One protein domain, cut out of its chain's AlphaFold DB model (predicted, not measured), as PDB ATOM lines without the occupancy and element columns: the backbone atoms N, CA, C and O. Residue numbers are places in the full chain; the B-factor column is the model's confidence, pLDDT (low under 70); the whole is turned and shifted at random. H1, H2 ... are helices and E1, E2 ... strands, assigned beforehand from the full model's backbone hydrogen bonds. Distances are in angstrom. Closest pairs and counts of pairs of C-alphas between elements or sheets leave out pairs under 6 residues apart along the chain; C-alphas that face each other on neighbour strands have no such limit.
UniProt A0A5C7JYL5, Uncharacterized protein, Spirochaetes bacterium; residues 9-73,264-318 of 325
ATOM      1  N   ARG A   9      20.770   7.843  13.154       86.75
ATOM      2  CA  ARG A   9      19.665   7.435  14.034       86.75
ATOM      3  C   ARG A   9      19.931   6.074  14.685       86.75
ATOM      4  O   ARG A   9      20.352   5.116  14.056       86.75
ATOM      5  N   GLN A  10      19.646   5.967  15.982       87.75
ATOM      6  CA  GLN A  10      19.688   4.706  16.729       87.75
ATOM      7  C   GLN A  10      18.293   4.369  17.256       87.75
ATOM      8  O   GLN A  10      17.648   5.219  17.865       87.75
ATOM      9  N   LEU A  11      17.851   3.123  17.072       91.62
ATOM     10  CA  LEU A  11      16.589   2.617  17.620       91.62
ATOM     11  C   LEU A  11      16.827   1.591  18.731       91.62
ATOM     12  O   LEU A  11      17.658   0.686  18.588       91.62
ATOM     13  N   TYR A  12      16.048   1.710  19.805       93.81
ATOM     14  CA  TYR A  12      15.982   0.759  20.912       93.81
ATOM     15  C   TYR A  12      14.537   0.332  21.167       93.81
ATOM     16  O   TYR A  12      13.658   1.174  21.336       93.81
ATOM     17  N   VAL A  13      14.296  -0.978  21.235       95.31
ATOM     18  CA  VAL A  13      12.967  -1.550  21.481       95.31
ATOM     19  C   VAL A  13      12.859  -1.921  22.953       95.31
ATOM     20  O   VAL A  13      13.396  -2.935  23.391       95.31
ATOM     21  N   ALA A  14      12.190  -1.084  23.739       96.50
ATOM     22  CA  ALA A  14      12.038  -1.289  25.170       96.50
ATOM     23  C   ALA A  14      10.919  -2.297  25.471       96.50
ATOM     24  O   ALA A  14       9.755  -2.077  25.131       96.50
ATOM     25  N   THR A  15      11.269  -3.388  26.151       95.50
ATOM     26  CA  THR A  15      10.327  -4.416  26.637       95.50
ATOM     27  C   THR A  15      10.188  -4.401  28.158       95.50
ATOM     28  O   THR A  15       9.157  -4.812  28.683       95.50
ATOM     29  N   ALA A  16      11.203  -3.902  28.868       94.75
ATOM     30  CA  ALA A  16      11.211  -3.735  30.317       94.75
ATOM     31  C   ALA A  16      12.142  -2.585  30.723       94.75
ATOM     32  O   ALA A  16      13.155  -2.342  30.067       94.75
ATOM     33  N   VAL A  17      11.830  -1.910  31.833       96.06
ATOM     34  CA  VAL A  17      12.622  -0.788  32.363       96.06
ATOM     35  C   VAL A  17      13.203  -1.164  33.717       96.06
ATOM     36  O   VAL A  17      12.488  -1.660  34.587       96.06
ATOM     37  N   LYS A  18      14.501  -0.921  33.904       96.00
ATOM     38  CA  LYS A  18      15.217  -1.147  35.168       96.00
ATOM     39  C   LYS A  18      16.080   0.059  35.533       96.00
ATOM     40  O   LYS A  18      16.297   0.954  34.723       96.00
ATOM     41  N   SER A  19      16.607   0.064  36.756       93.25
ATOM     42  CA  SER A  19      17.621   1.032  37.199       93.25
ATOM     43  C   SER A  19      19.014   0.754  36.620       93.25
ATOM     44  O   SER A  19      19.836   1.656  36.533       93.25
ATOM     45  N   SER A  20      19.287  -0.494  36.240       94.62
ATOM     46  CA  SER A  20      20.514  -0.947  35.579       94.62
ATOM     47  C   SER A  20      20.215  -2.221  34.793       94.62
ATOM     48  O   SER A  20      19.353  -2.996  35.214       94.62
ATOM     49  N   VAL A  21      20.942  -2.462  33.703       95.50
ATOM     50  CA  VAL A  21      20.742  -3.647  32.853       95.50
ATOM     51  C   VAL A  21      21.882  -4.648  33.041       95.50
ATOM     52  O   VAL A  21      23.056  -4.285  32.966       95.50
ATOM     53  N   ALA A  22      21.538  -5.914  33.263       93.56
ATOM     54  CA  ALA A  22      22.472  -7.029  33.376       93.56
ATOM     55  C   ALA A  22      22.535  -7.855  32.080       93.56
ATOM     56  O   ALA A  22      21.591  -7.900  31.295       93.56
ATOM     57  N   ALA A  23      23.635  -8.584  31.868       90.19
ATOM     58  CA  ALA A  23      23.780  -9.468  30.705       90.19
ATOM     59  C   ALA A  23      22.769 -10.634  30.693       90.19
ATOM     60  O   ALA A  23      22.445 -11.144  29.623       90.19
ATOM     61  N   THR A  24      22.264 -11.027  31.868       92.12
ATOM     62  CA  THR A  24      21.237 -12.064  32.058       92.12
ATOM     63  C   THR A  24      19.809 -11.558  31.852       92.12
ATOM     64  O   THR A  24      18.872 -12.345  31.953       92.12
ATOM     65  N   ASP A  25      19.623 -10.255  31.627       95.00
ATOM     66  CA  ASP A  25      18.300  -9.702  31.364       95.00
ATOM     67  C   ASP A  25      17.768 -10.145  29.997       95.00
ATOM     68  O   ASP A  25      18.506 -10.580  29.108       95.00
ATOM     69  N   THR A  26      16.457 -10.021  29.821       94.44
ATOM     70  CA  THR A  26      15.808 -10.294  28.542       94.44
ATOM     71  C   THR A  26      16.114  -9.188  27.537       94.44
ATOM     72  O   THR A  26      16.260  -8.014  27.897       94.44
ATOM     73  N   ALA A  27      16.176  -9.557  26.259       94.31
ATOM     74  CA  ALA A  27      16.350  -8.600  25.175       94.31
ATOM     75  C   ALA A  27      15.248  -7.524  25.196       94.31
ATOM     76  O   ALA A  27      14.074  -7.808  25.449       94.31
ATOM     77  N   GLY A  28      15.652  -6.276  24.973       94.25
ATOM     78  CA  GLY A  28      14.803  -5.095  25.102       94.25
ATOM     79  C   GLY A  28      14.747  -4.486  26.508       94.25
ATOM     80  O   GLY A  28      14.097  -3.459  26.694       94.25
ATOM     81  N   THR A  29      15.430  -5.063  27.506       96.88
ATOM     82  CA  THR A  29      15.553  -4.416  28.824       96.88
ATOM     83  C   THR A  29      16.415  -3.160  28.710       96.88
ATOM     84  O   THR A  29      17.523  -3.224  28.171       96.88
ATOM     85  N   ILE A  30      15.925  -2.032  29.231       97.31
ATOM     86  CA  ILE A  30      16.576  -0.720  29.143       97.31
ATOM     87  C   ILE A  30      16.673  -0.031  30.511       97.31
ATOM     88  O   ILE A  30      15.802  -0.190  31.368       97.31
ATOM     89  N   ALA A  31      17.723   0.764  30.712       97.25
ATOM     90  CA  ALA A  31      17.878   1.648  31.864       97.25
ATOM     91  C   ALA A  31      18.443   3.006  31.438       97.25
ATOM     92  O   ALA A  31      19.332   3.069  30.587       97.25
ATOM     93  N   VAL A  32      17.957   4.081  32.061       96.81
ATOM     94  CA  VAL A  32      18.514   5.432  31.901       96.81
ATOM     95  C   VAL A  32      19.575   5.641  32.970       96.81
ATOM     96  O   VAL A  32      19.264   5.597  34.159       96.81
ATOM     97  N   ILE A  33      20.819   5.874  32.559       96.06
ATOM     98  CA  ILE A  33      21.938   6.120  33.467       96.06
ATOM     99  C   ILE A  33      22.413   7.556  33.292       96.06
ATOM    100  O   ILE A  33      22.599   8.020  32.171       96.06
ATOM    101  N   SER A  34      22.639   8.247  34.408       94.69
ATOM    102  CA  SER A  34      23.266   9.570  34.435       94.69
ATOM    103  C   SER A  34      24.325   9.630  35.525       94.69
ATOM    104  O   SER A  34      24.257   8.883  36.505       94.69
ATOM    105  N   ASP A  35      25.326  10.480  35.336       91.50
ATOM    106  CA  ASP A  35      26.310  10.775  36.369       91.50
ATOM    107  C   ASP A  35      25.698  11.638  37.485       91.50
ATOM    108  O   ASP A  35      24.744  12.386  37.277       91.50
ATOM    109  N   THR A  36      26.277  11.588  38.688       88.50
ATOM    110  CA  THR A  36      25.800  12.383  39.835       88.50
ATOM    111  C   THR A  36      25.780  13.885  39.538       88.50
ATOM    112  O   THR A  36      24.921  14.602  40.049       88.50
ATOM    113  N   ALA A  37      26.710  14.363  38.704       87.88
ATOM    114  CA  ALA A  37      26.791  15.764  38.307       87.88
ATOM    115  C   ALA A  37      25.807  16.145  37.182       87.88
ATOM    116  O   ALA A  37      25.721  17.328  36.853       87.88
ATOM    117  N   LYS A  38      25.053  15.183  36.622       88.62
ATOM    118  CA  LYS A  38      24.088  15.373  35.524       88.62
ATOM    119  C   LYS A  38      24.692  16.085  34.314       88.62
ATOM    120  O   LYS A  38      24.059  16.926  33.681       88.62
ATOM    121  N   THR A  39      25.946  15.770  34.028       90.19
ATOM    122  CA  THR A  39      26.672  16.281  32.866       90.19
ATOM    123  C   THR A  39      26.545  15.352  31.671       90.19
ATOM    124  O   THR A  39      26.698  15.799  30.541       90.19
ATOM    125  N   HIS A  40      26.244  14.075  31.908       92.81
ATOM    126  CA  HIS A  40      26.123  13.074  30.866       92.81
ATOM    127  C   HIS A  40      25.043  12.044  31.205       92.81
ATOM    128  O   HIS A  40      24.930  11.578  32.341       92.81
ATOM    129  N   LEU A  41      24.299  11.612  30.191       95.19
ATOM    130  CA  LEU A  41      23.430  10.443  30.274       95.19
ATOM    131  C   LEU A  41      23.698   9.453  29.145       95.19
ATOM    132  O   LEU A  41      24.224   9.804  28.091       95.19
ATOM    133  N   TYR A  42      23.306   8.207  29.364       95.06
ATOM    134  CA  TYR A  42      23.256   7.177  28.336       95.06
ATOM    135  C   TYR A  42      22.209   6.123  28.698       95.06
ATOM    136  O   TYR A  42      21.792   5.993  29.850       95.06
ATOM    137  N   PHE A  43      21.804   5.337  27.708       96.31
ATOM    138  CA  PHE A  43      20.886   4.225  27.887       96.31
ATOM    139  C   PHE A  43      21.674   2.921  27.906       96.31
ATOM    140  O   PHE A  43      22.373   2.602  26.944       96.31
ATOM    141  N   GLN A  44      21.575   2.161  28.994       96.12
ATOM    142  CA  GLN A  44      21.984   0.758  28.997       96.12
ATOM    143  C   GLN A  44      20.875  -0.066  28.372       96.12
ATOM    144  O   GLN A  44      19.708   0.137  28.696       96.12
ATOM    145  N   TYR A  45      21.230  -1.003  27.503       95.19
ATOM    146  CA  TYR A  45      20.254  -1.802  26.783       95.19
ATOM    147  C   TYR A  45      20.754  -3.227  26.579       95.19
ATOM    148  O   TYR A  45      21.905  -3.449  26.206       95.19
ATOM    149  N   LYS A  46      19.881  -4.210  26.787       94.88
ATOM    150  CA  LYS A  46      20.162  -5.605  26.453       94.88
ATOM    151  C   LYS A  46      19.651  -5.891  25.046       94.88
ATOM    152  O   LYS A  46      18.448  -5.979  24.821       94.88
ATOM    153  N   GLY A  47      20.568  -6.033  24.091       87.94
ATOM    154  CA  GLY A  47      20.233  -6.541  22.760       87.94
ATOM    155  C   GLY A  47      20.054  -8.056  22.754       87.94
ATOM    156  O   GLY A  47      20.202  -8.711  23.787       87.94
ATOM    157  N   ALA A  48      19.777  -8.606  21.569       82.12
ATOM    158  CA  ALA A  48      19.582 -10.044  21.375       82.12
ATOM    159  C   ALA A  48      20.743 -10.865  21.967       82.12
ATOM    160  O   ALA A  48      20.513 -11.751  22.782       82.12
ATOM    161  N   ASP A  49      21.983 -10.492  21.641       77.19
ATOM    162  CA  ASP A  49      23.167 -11.244  22.070       77.19
ATOM    163  C   ASP A  49      23.980 -10.501  23.143       77.19
ATOM    164  O   ASP A  49      24.335 -11.055  24.181       77.19
ATOM    165  N   ASN A  50      24.135  -9.181  23.007       84.00
ATOM    166  CA  ASN A  50      25.081  -8.413  23.820       84.00
ATOM    167  C   ASN A  50      24.425  -7.337  24.692       84.00
ATOM    168  O   ASN A  50      23.391  -6.757  24.343       84.00
ATOM    169  N   LEU A  51      25.065  -7.051  25.829       91.00
ATOM    170  CA  LEU A  51      24.823  -5.823  26.580       91.00
ATOM    171  C   LEU A  51      25.446  -4.662  25.802       91.00
ATOM    172  O   LEU A  51      26.612  -4.716  25.415       91.00
ATOM    173  N   MET A  52      24.666  -3.619  25.566       90.31
ATOM    174  CA  MET A  52      25.079  -2.452  24.803       90.31
ATOM    175  C   MET A  52      24.728  -1.172  25.549       90.31
ATOM    176  O   MET A  52      23.955  -1.165  26.510       90.31
ATOM    177  N   ARG A  53      25.308  -0.071  25.083       90.75
ATOM    178  CA  ARG A  53      24.966   1.270  25.539       90.75
ATOM    179  C   ARG A  53      24.718   2.182  24.348       90.75
ATOM    180  O   ARG A  53      25.300   1.955  23.287       90.75
ATOM    181  N   SER A  54      23.884   3.195  24.538       91.12
ATOM    182  CA  SER A  54      23.812   4.322  23.612       91.12
ATOM    183  C   SER A  54      25.075   5.175  23.671       91.12
ATOM    184  O   SER A  54      25.933   5.017  24.549       91.12
ATOM    185  N   ASP A  55      25.137   6.134  22.757       87.50
ATOM    186  CA  ASP A  55      26.052   7.261  22.851       87.50
ATOM    187  C   ASP A  55      25.887   7.972  24.204       87.50
ATOM    188  O   ASP A  55      24.810   7.972  24.813       87.50
ATOM    189  N   LEU A  56      26.988   8.561  24.672       90.81
ATOM    190  CA  LEU A  56      26.989   9.433  25.837       90.81
ATOM    191  C   LEU A  56      26.484  10.811  25.393       90.81
ATOM    192  O   LEU A  56      27.085  11.434  24.519       90.81
ATOM    193  N   VAL A  57      25.384  11.266  25.980       92.62
ATOM    194  CA  VAL A  57      24.706  12.515  25.622       92.62
ATOM    195  C   VAL A  57      24.940  13.541  26.726       92.62
ATOM    196  O   VAL A  57      24.669  13.256  27.890       92.62
ATOM    197  N   ASP A  58      25.422  14.731  26.371       93.00
ATOM    198  CA  ASP A  58      25.386  15.896  27.262       93.00
ATOM    199  C   ASP A  58      23.958  16.464  27.241       93.00
ATOM    200  O   ASP A  58      23.476  16.823  26.163       93.00
ATOM    201  N   PRO A  59      23.254  16.579  28.383       93.12
ATOM    202  CA  PRO A  59      21.933  17.204  28.426       93.12
ATOM    203  C   PRO A  59      21.854  18.579  27.740       93.12
ATOM    204  O   PRO A  59      20.804  18.937  27.214       93.12
ATOM    205  N   LYS A  60      22.953  19.346  27.704       91.94
ATOM    206  CA  LYS A  60      23.022  20.665  27.054       91.94
ATOM    207  C   LYS A  60      23.076  20.599  25.532       91.94
ATOM    208  O   LYS A  60      22.839  21.614  24.882       91.94
ATOM    209  N   SER A  61      23.417  19.447  24.956       92.19
ATOM    210  CA  SER A  61      23.465  19.262  23.504       92.19
ATOM    211  C   SER A  61      22.156  18.733  22.916       92.19
ATOM    212  O   SER A  61      22.044  18.606  21.693       92.19
ATOM    213  N   ILE A  62      21.165  18.457  23.771       94.44
ATOM    214  CA  ILE A  62      19.815  18.061  23.375       94.44
ATOM    215  C   ILE A  62      19.108  19.270  22.769       94.44
ATOM    216  O   ILE A  62      18.996  20.327  23.388       94.44
ATOM    217  N   LEU A  63      18.652  19.102  21.535       93.81
ATOM    218  CA  LEU A  63      17.957  20.125  20.764       93.81
ATOM    219  C   LEU A  63      16.440  19.960  20.872       93.81
ATOM    220  O   LEU A  63      15.725  20.953  20.959       93.81
ATOM    221  N   ASP A  64      15.963  18.714  20.880       94.50
ATOM    222  CA  ASP A  64      14.551  18.379  21.043       94.50
ATOM    223  C   ASP A  64      14.396  17.005  21.707       94.50
ATOM    224  O   ASP A  64      15.231  16.115  21.538       94.50
ATOM    225  N   ALA A  65      13.322  16.830  22.471       96.44
ATOM    226  CA  ALA A  65      12.947  15.543  23.035       96.44
ATOM    227  C   ALA A  65      11.422  15.439  23.106       96.44
ATOM    228  O   ALA A  65      10.760  16.264  23.739       96.44
ATOM    229  N   LYS A  66      10.859  14.408  22.472       96.56
ATOM    230  CA  LYS A  66       9.414  14.290  22.279       96.56
ATOM    231  C   LYS A  66       8.937  12.853  22.401       96.56
ATOM    232  O   LYS A  66       9.472  11.945  21.772       96.56
ATOM    233  N   ALA A  67       7.853  12.673  23.148       97.25
ATOM    234  CA  ALA A  67       7.085  11.438  23.154       97.25
ATOM    235  C   ALA A  67       5.894  11.538  22.185       97.25
ATOM    236  O   ALA A  67       5.152  12.521  22.196       97.25
ATOM    237  N   THR A  68       5.703  10.518  21.351       97.06
ATOM    238  CA  THR A  68       4.606  10.420  20.381       97.06
ATOM    239  C   THR A  68       3.789   9.154  20.659       97.06
ATOM    240  O   THR A  68       4.361   8.061  20.694       97.06
ATOM    241  N   PRO A  69       2.464   9.260  20.882       96.62
ATOM    242  CA  PRO A  69       1.628   8.091  21.117       96.62
ATOM    243  C   PRO A  69       1.392   7.301  19.826       96.62
ATOM    244  O   PRO A  69       1.295   7.895  18.753       96.62
ATOM    245  N   ALA A  70       1.215   5.983  19.941       95.62
ATOM    246  CA  ALA A  70       0.994   5.101  18.794       95.62
ATOM    247  C   ALA A  70      -0.200   5.528  17.919       95.62
ATOM    248  O   ALA A  70      -0.127   5.523  16.691       95.62
ATOM    249  N   SER A  71      -1.275   6.020  18.545       93.19
ATOM    250  CA  SER A  71      -2.464   6.519  17.848       93.19
ATOM    251  C   SER A  71      -2.185   7.701  16.911       93.19
ATOM    252  O   SER A  71      -2.898   7.878  15.927       93.19
ATOM    253  N   ALA A  72      -1.144   8.499  17.174       94.00
ATOM    254  CA  ALA A  72      -0.736   9.603  16.303       94.00
ATOM    255  C   ALA A  72       0.083   9.130  15.085       94.00
ATOM    256  O   ALA A  72       0.304   9.906  14.156       94.00
ATOM    257  N   LEU A  73       0.540   7.875  15.092       91.81
ATOM    258  CA  LEU A  73       1.332   7.240  14.033       91.81
ATOM    259  C   LEU A  73       0.503   6.271  13.175       91.81
ATOM    260  O   LEU A  73       0.945   5.844  12.096       91.81
ATOM    261  N   THR A 264      13.555 -11.702  11.686       83.44
ATOM    262  CA  THR A 264      12.707 -11.081  12.708       83.44
ATOM    263  C   THR A 264      13.572 -10.523  13.839       83.44
ATOM    264  O   THR A 264      14.682 -10.992  14.078       83.44
ATOM    265  N   TYR A 265      13.067  -9.489  14.505       88.06
ATOM    266  CA  TYR A 265      13.738  -8.753  15.582       88.06
ATOM    267  C   TYR A 265      12.734  -8.521  16.726       88.06
ATOM    268  O   TYR A 265      11.753  -9.259  16.822       88.06
ATOM    269  N   LEU A 266      12.957  -7.537  17.601       92.38
ATOM    270  CA  LEU A 266      12.162  -7.377  18.823       92.38
ATOM    271  C   LEU A 266      10.780  -6.762  18.582       92.38
ATOM    272  O   LEU A 266       9.878  -6.990  19.391       92.38
ATOM    273  N   VAL A 267      10.587  -5.995  17.506       94.69
ATOM    274  CA  VAL A 267       9.278  -5.425  17.176       94.69
ATOM    275  C   VAL A 267       8.329  -6.503  16.652       94.69
ATOM    276  O   VAL A 267       8.590  -7.185  15.650       94.69
ATOM    277  N   ASP A 268       7.176  -6.580  17.312       94.50
ATOM    278  CA  ASP A 268       6.014  -7.359  16.916       94.50
ATOM    279  C   ASP A 268       5.089  -6.483  16.050       94.50
ATOM    280  O   ASP A 268       4.472  -5.549  16.567       94.50
ATOM    281  N   PRO A 269       4.951  -6.762  14.741       94.31
ATOM    282  CA  PRO A 269       4.183  -5.915  13.831       94.31
ATOM    283  C   PRO A 269       2.670  -5.935  14.100       94.31
ATOM    284  O   PRO A 269       1.940  -5.163  13.480       94.31
ATOM    285  N   THR A 270       2.189  -6.823  14.979       94.62
ATOM    286  CA  THR A 270       0.778  -6.898  15.387       94.62
ATOM    287  C   THR A 270       0.434  -5.957  16.542       94.62
ATOM    288  O   THR A 270      -0.743  -5.768  16.842       94.62
ATOM    289  N   LYS A 271       1.447  -5.362  17.186       96.19
ATOM    290  CA  LYS A 271       1.292  -4.415  18.292       96.19
ATOM    291  C   LYS A 271       1.428  -2.976  17.821       96.19
ATOM    292  O   LYS A 271       1.895  -2.696  16.723       96.19
ATOM    293  N   GLU A 272       1.044  -2.065  18.695       96.44
ATOM    294  CA  GLU A 272       1.232  -0.629  18.532       96.44
ATOM    295  C   GLU A 272       2.355  -0.151  19.450       96.44
ATOM    296  O   GLU A 272       2.548  -0.708  20.534       96.44
ATOM    297  N   TYR A 273       3.112   0.853  19.012       97.75
ATOM    298  CA  TYR A 273       4.287   1.333  19.731       97.75
ATOM    299  C   TYR A 273       4.231   2.837  19.950       97.75
ATOM    300  O   TYR A 273       3.945   3.647  19.076       97.75
ATOM    301  N   HIS A 274       4.559   3.234  21.167       97.81
ATOM    302  CA  HIS A 274       4.829   4.619  21.485       97.81
ATOM    303  C   HIS A 274       6.306   4.907  21.222       97.81
ATOM    304  O   HIS A 274       7.155   4.049  21.475       97.81
ATOM    305  N   ILE A 275       6.620   6.113  20.749       97.19
ATOM    306  CA  ILE A 275       7.995   6.528  20.451       97.19
ATOM    307  C   ILE A 275       8.410   7.628  21.419       97.19
ATOM    308  O   ILE A 275       7.658   8.574  21.641       97.19
ATOM    309  N   PHE A 276       9.617   7.530  21.959       97.81
ATOM    310  CA  PHE A 276      10.320   8.630  22.600       97.81
ATOM    311  C   PHE A 276      11.583   8.950  21.797       97.81
ATOM    312  O   PHE A 276      12.527   8.161  21.777       97.81
ATOM    313  N   ASP A 277      11.573  10.094  21.118       96.38
ATOM    314  CA  ASP A 277      12.683  10.588  20.309       96.38
ATOM    315  C   ASP A 277      13.489  11.628  21.088       96.38
ATOM    316  O   ASP A 277      12.926  12.544  21.692       96.38
ATOM    317  N   ILE A 278      14.813  11.497  21.046       96.12
ATOM    318  CA  ILE A 278      15.776  12.423  21.642       96.12
ATOM    319  C   ILE A 278      16.728  12.864  20.540       96.12
ATOM    320  O   ILE A 278      17.560  12.083  20.067       96.12
ATOM    321  N   HIS A 279      16.612  14.123  20.145       94.56
ATOM    322  CA  HIS A 279      17.431  14.746  19.125       94.56
ATOM    323  C   HIS A 279      18.524  15.596  19.774       94.56
ATOM    324  O   HIS A 279      18.250  16.472  20.596       94.56
ATOM    325  N   TYR A 280      19.777  15.341  19.409       92.56
ATOM    326  CA  TYR A 280      20.934  16.013  19.993       92.56
ATOM    327  C   TYR A 280      22.033  16.219  18.953       92.56
ATOM    328  O   TYR A 280      22.068  15.559  17.913       92.56
ATOM    329  N   ALA A 281      22.948  17.142  19.237       89.38
ATOM    330  CA  ALA A 281      24.100  17.401  18.385       89.38
ATOM    331  C   ALA A 281      25.397  16.982  19.077       89.38
ATOM    332  O   ALA A 281      25.706  17.420  20.183       89.38
ATOM    333  N   TYR A 282      26.204  16.182  18.391       83.88
ATOM    334  CA  TYR A 282      27.607  16.030  18.738       83.88
ATOM    335  C   TYR A 282      28.404  17.187  18.130       83.88
ATOM    336  O   TYR A 282      28.257  17.500  16.948       83.88
ATOM    337  N   THR A 283      29.259  17.816  18.933       78.06
ATOM    338  CA  THR A 283      30.238  18.802  18.461       78.06
ATOM    339  C   THR A 283      31.627  18.293  18.814       78.06
ATOM    340  O   THR A 283      31.878  17.895  19.953       78.06
ATOM    341  N   GLY A 284      32.509  18.221  17.816       68.62
ATOM    342  CA  GLY A 284      33.884  17.790  18.026       68.62
ATOM    343  C   GLY A 284      34.675  18.838  18.806       68.62
ATOM    344  O   GLY A 284      34.323  20.016  18.837       68.62
ATOM    345  N   SER A 285      35.773  18.421  19.431       71.12
ATOM    346  CA  SER A 285      36.711  19.367  20.039       71.12
ATOM    347  C   SER A 285      37.485  20.146  18.962       71.12
ATOM    348  O   SER A 285      37.762  19.624  17.881       71.12
ATOM    349  N   ASN A 286      37.891  21.376  19.287       66.69
ATOM    350  CA  ASN A 286      38.733  22.254  18.464       66.69
ATOM    351  C   ASN A 286      38.127  22.636  17.097       66.69
ATOM    352  O   ASN A 286      37.226  23.468  17.047       66.69
ATOM    353  N   GLU A 287      38.641  22.090  15.989       62.72
ATOM    354  CA  GLU A 287      38.336  22.546  14.619       62.72
ATOM    355  C   GLU A 287      37.063  21.909  14.026       62.72
ATOM    356  O   GLU A 287      36.525  22.384  13.028       62.72
ATOM    357  N   GLY A 288      36.528  20.865  14.667       58.97
ATOM    358  CA  GLY A 288      35.293  20.179  14.273       58.97
ATOM    359  C   GLY A 288      34.025  20.828  14.834       58.97
ATOM    360  O   GLY A 288      33.205  20.133  15.431       58.97
ATOM    361  N   VAL A 289      33.858  22.146  14.662       65.56
ATOM    362  CA  VAL A 289      32.711  22.921  15.198       65.56
ATOM    363  C   VAL A 289      31.374  22.620  14.509       65.56
ATOM    364  O   VAL A 289      30.329  23.135  14.913       65.56
ATOM    365  N   GLN A 290      31.384  21.799  13.458       77.00
ATOM    366  CA  GLN A 290      30.172  21.389  12.766       77.00
ATOM    367  C   GLN A 290      29.342  20.464  13.661       77.00
ATOM    368  O   GLN A 290      29.820  19.434  14.138       77.00
ATOM    369  N   LYS A 291      28.074  20.829  13.864       82.00
ATOM    370  CA  LYS A 291      27.106  19.979  14.556       82.00
ATOM    371  C   LYS A 291      26.857  18.724  13.726       82.00
ATOM    372  O   LYS A 291      26.374  18.808  12.600       82.00
ATOM    373  N   SER A 292      27.178  17.572  14.299       84.50
ATOM    374  CA  SER A 292      26.739  16.276  13.801       84.50
ATOM    375  C   SER A 292      25.456  15.915  14.534       84.50
ATOM    376  O   SER A 292      25.473  15.582  15.720       84.50
ATOM    377  N   GLU A 293      24.332  16.062  13.845       88.50
ATOM    378  CA  GLU A 293      23.023  15.759  14.402       88.50
ATOM    379  C   GLU A 293      22.810  14.251  14.523       88.50
ATOM    380  O   GLU A 293      23.170  13.469  13.640       88.50
ATOM    381  N   LYS A 294      22.199  13.849  15.635       89.69
ATOM    382  CA  LYS A 294      21.908  12.458  15.968       89.69
ATOM    383  C   LYS A 294      20.524  12.343  16.591       89.69
ATOM    384  O   LYS A 294      20.014  13.306  17.165       89.69
ATOM    385  N   THR A 295      19.920  11.166  16.478       92.38
ATOM    386  CA  THR A 295      18.648  10.861  17.146       92.38
ATOM    387  C   THR A 295      18.703   9.498  17.815       92.38
ATOM    388  O   THR A 295      19.080   8.510  17.187       92.38
ATOM    389  N   ILE A 296      18.296   9.437  19.081       93.56
ATOM    390  CA  ILE A 296      17.971   8.185  19.768       93.56
ATOM    391  C   ILE A 296      16.449   8.062  19.799       93.56
ATOM    392  O   ILE A 296      15.774   8.922  20.355       93.56
ATOM    393  N   SER A 297      15.932   6.984  19.223       95.12
ATOM    394  CA  SER A 297      14.516   6.631  19.223       95.12
ATOM    395  C   SER A 297      14.307   5.415  20.123       95.12
ATOM    396  O   SER A 297      14.889   4.353  19.900       95.12
ATOM    397  N   ILE A 298      13.472   5.554  21.147       96.75
ATOM    398  CA  ILE A 298      13.074   4.452  22.027       96.75
ATOM    399  C   ILE A 298      11.619   4.123  21.733       96.75
ATOM    400  O   ILE A 298      10.753   4.981  21.876       96.75
ATOM    401  N   VAL A 299      11.347   2.880  21.347       97.38
ATOM    402  CA  VAL A 299       9.989   2.413  21.049       97.38
ATOM    403  C   VAL A 299       9.528   1.408  22.086       97.38
ATOM    404  O   VAL A 299      10.290   0.531  22.488       97.38
ATOM    405  N   CYS A 300       8.284   1.528  22.539       97.75
ATOM    406  CA  CYS A 300       7.725   0.643  23.555       97.75
ATOM    407  C   CYS A 300       6.221   0.456  23.352       97.75
ATOM    408  O   CYS A 300       5.494   1.432  23.178       97.75
ATOM    409  N   ALA A 301       5.753  -0.791  23.415       97.31
ATOM    410  CA  ALA A 301       4.324  -1.097  23.353       97.31
ATOM    411  C   ALA A 301       3.596  -0.775  24.673       97.31
ATOM    412  O   ALA A 301       2.404  -0.486  24.674       97.31
ATOM    413  N   ASP A 302       4.305  -0.807  25.807       96.69
ATOM    414  CA  ASP A 302       3.747  -0.448  27.111       96.69
ATOM    415  C   ASP A 302       3.951   1.048  27.391       96.69
ATOM    416  O   ASP A 302       5.057   1.515  27.686       96.69
ATOM    417  N   LYS A 303       2.852   1.809  27.345       96.44
ATOM    418  CA  LYS A 303       2.828   3.240  27.675       96.44
ATOM    419  C   LYS A 303       3.425   3.543  29.054       96.44
ATOM    420  O   LYS A 303       4.127   4.540  29.214       96.44
ATOM    421  N   THR A 304       3.157   2.705  30.055       96.62
ATOM    422  CA  THR A 304       3.622   2.909  31.436       96.62
ATOM    423  C   THR A 304       5.136   2.759  31.524       96.62
ATOM    424  O   THR A 304       5.814   3.571  32.163       96.62
ATOM    425  N   ALA A 305       5.678   1.756  30.832       96.50
ATOM    426  CA  ALA A 305       7.114   1.547  30.731       96.50
ATOM    427  C   ALA A 305       7.790   2.747  30.047       96.50
ATOM    428  O   ALA A 305       8.748   3.300  30.591       96.50
ATOM    429  N   LEU A 306       7.255   3.236  28.923       97.38
ATOM    430  CA  LEU A 306       7.841   4.394  28.243       97.38
ATOM    431  C   LEU A 306       7.761   5.679  29.081       97.38
ATOM    432  O   LEU A 306       8.745   6.408  29.177       97.38
ATOM    433  N   ASN A 307       6.641   5.924  29.764       97.69
ATOM    434  CA  ASN A 307       6.513   7.047  30.700       97.69
ATOM    435  C   ASN A 307       7.513   6.958  31.868       97.69
ATOM    436  O   ASN A 307       8.012   7.988  32.334       97.69
ATOM    437  N   SER A 308       7.870   5.748  32.308       97.44
ATOM    438  CA  SER A 308       8.936   5.552  33.302       97.44
ATOM    439  C   SER A 308      10.309   5.958  32.752       97.44
ATOM    440  O   SER A 308      11.075   6.625  33.449       97.44
ATOM    441  N   ILE A 309      10.602   5.639  31.486       97.62
ATOM    442  CA  ILE A 309      11.833   6.075  30.803       97.62
ATOM    443  C   ILE A 309      11.869   7.603  30.684       97.62
ATOM    444  O   ILE A 309      12.878   8.212  31.033       97.62
ATOM    445  N   ILE A 310      10.768   8.229  30.253       97.88
ATOM    446  CA  ILE A 310      10.649   9.693  30.130       97.88
ATOM    447  C   ILE A 310      10.877  10.367  31.489       97.88
ATOM    448  O   ILE A 310      11.607  11.351  31.587       97.88
ATOM    449  N   THR A 311      10.319   9.808  32.566       97.38
ATOM    450  CA  THR A 311      10.510  10.324  33.931       97.38
ATOM    451  C   THR A 311      11.976  10.250  34.366       97.38
ATOM    452  O   THR A 311      12.523  11.225  34.893       97.38
ATOM    453  N   ALA A 312      12.638   9.117  34.119       96.31
ATOM    454  CA  ALA A 312      14.057   8.954  34.419       96.31
ATOM    455  C   ALA A 312      14.929   9.908  33.581       96.31
ATOM    456  O   ALA A 312      15.848  10.530  34.112       96.31
ATOM    457  N   PHE A 313      14.593  10.099  32.303       97.12
ATOM    458  CA  PHE A 313      15.248  11.058  31.414       97.12
ATOM    459  C   PHE A 313      15.090  12.510  31.892       97.12
ATOM    460  O   PHE A 313      16.085  13.224  31.995       97.12
ATOM    461  N   ASN A 314      13.877  12.944  32.246       96.69
ATOM    462  CA  ASN A 314      13.624  14.281  32.799       96.69
ATOM    463  C   ASN A 314      14.413  14.497  34.099       96.69
ATOM    464  O   ASN A 314      15.007  15.550  34.314       96.69
ATOM    465  N   THR A 315      14.501  13.469  34.946       95.12
ATOM    466  CA  THR A 315      15.295  13.517  36.184       95.12
ATOM    467  C   THR A 315      16.793  13.670  35.903       95.12
ATOM    468  O   THR A 315      17.471  14.441  36.593       95.12
ATOM    469  N   ALA A 316      17.308  12.953  34.900       94.25
ATOM    470  CA  ALA A 316      18.708  12.986  34.484       94.25
ATOM    471  C   ALA A 316      19.104  14.310  33.814       94.25
ATOM    472  O   ALA A 316      20.205  14.802  34.038       94.25
ATOM    473  N   THR A 317      18.213  14.898  33.015       94.56
ATOM    474  CA  THR A 317      18.510  16.075  32.178       94.56
ATOM    475  C   THR A 317      18.052  17.401  32.781       94.56
ATOM    476  O   THR A 317      18.573  18.450  32.416       94.56
ATOM    477  N   GLY A 318      17.067  17.380  33.682       93.12
ATOM    478  CA  GLY A 318      16.354  18.578  34.129       93.12
ATOM    479  C   GLY A 318      15.342  19.118  33.109       93.12
ATOM    480  O   GLY A 318      14.738  20.162  33.357       93.12
TER     481      GLY A 318
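AT A GLANCE: This is residues 9 to 73 and 264 to 318 of the 325 residues of an uncharacterized protein of Spirochaetes bacterium (UniProt A0A5C7JYL5). A four-stranded sheet, E1 E7 E6 E5, and a smaller three-stranded sheet, E2 E3 E4, are set on the same helix, H1, which packs on one face of each and runs along E6 of the one and E2 of the other. The sheets come nearest to each other at E1 and E3, and the tip of the E6 and E7 hairpin, about residues 284 to 289, makes one end of the longest axis. The printed part has 120 residues, with seven named strands and one named helix in the order E1 E2 E3 E4 E5 E6 E7 H1; the class is mixed, helices and strands. The larger sheet is mixed and the smaller all antiparallel. The whole is compact, with a radius of gyration of the C-alphas of 14.6 A and spans of 47 by 34 by 28 A.

IN THESE COORDINATES: In the larger sheet, E1 is residues 9 to 13, 13.5 A long, beginning at C-alpha 9 (19.665, 7.435, 14.034). E7 is residues 292 to 300, 26.5 A; E6 is residues 274 to 282, 25.6 A; E5 is residues 62 to 68, 17.3 A. In the smaller sheet, E2 is residues 29 to 34, 16.9 A; E3 is residues 41 to 46, 16.8 A; E4 is residues 51 to 53, 7.2 A. H1 is residues 303 to 317, 20.8 A, ending at C-alpha 317 (18.510, 16.075, 32.178).

HOW THE PARTS SIT: E1 and E7 are parallel, with N 10 and O 295 2.9 A apart, within hydrogen-bond range. E7 and E6, a hairpin, are antiparallel, with N 296 and O 278 at 2.9 A. E6 and E5 are antiparallel, with N 277 and O 66 at 2.9 A. H1 is on this sheet in two layers, a helix on one face of a sheet, at a height of 9.7 A, over E6 and along the strands at 13 degrees on the local plane. The closest C-alphas of E6 and H1 are those of His 274 and Lys 303, 6.6 A apart. H1 is also on the smaller sheet in two layers, at a height of 9.2 A, over E2 and along it at 9 degrees on the local plane; the closest C-alphas are those of Ser 34 and Ala 316, 5.7 A apart. E2 E3 E4 is a meander, each strand the antiparallel neighbour of the one before, with N 33 and O 42 at 2.9 A and N 52 and O 45 at 2.8 A. The closest C-alphas of E1 and E3 are those of Tyr 12 and Tyr 45, 7.7 A apart. In H1 every O i to N i+4 pair is within hydrogen-bond range.

THE WHOLE: The two farthest C-alphas, those of Thr 270 and Asn 286, are 48.0 A apart. Residues 74 to 263 are not printed, and C-alphas 73 and 264 are 21.6 A apart across the cut. The link from E1 to E2 is long, 15 residues; in it, residues 16 to 17 pair in parallel with residues 29 to 30 of E2. The mean pLDDT of the printed part is 91.8; residue 284 and residues 286 to 289 are under 70.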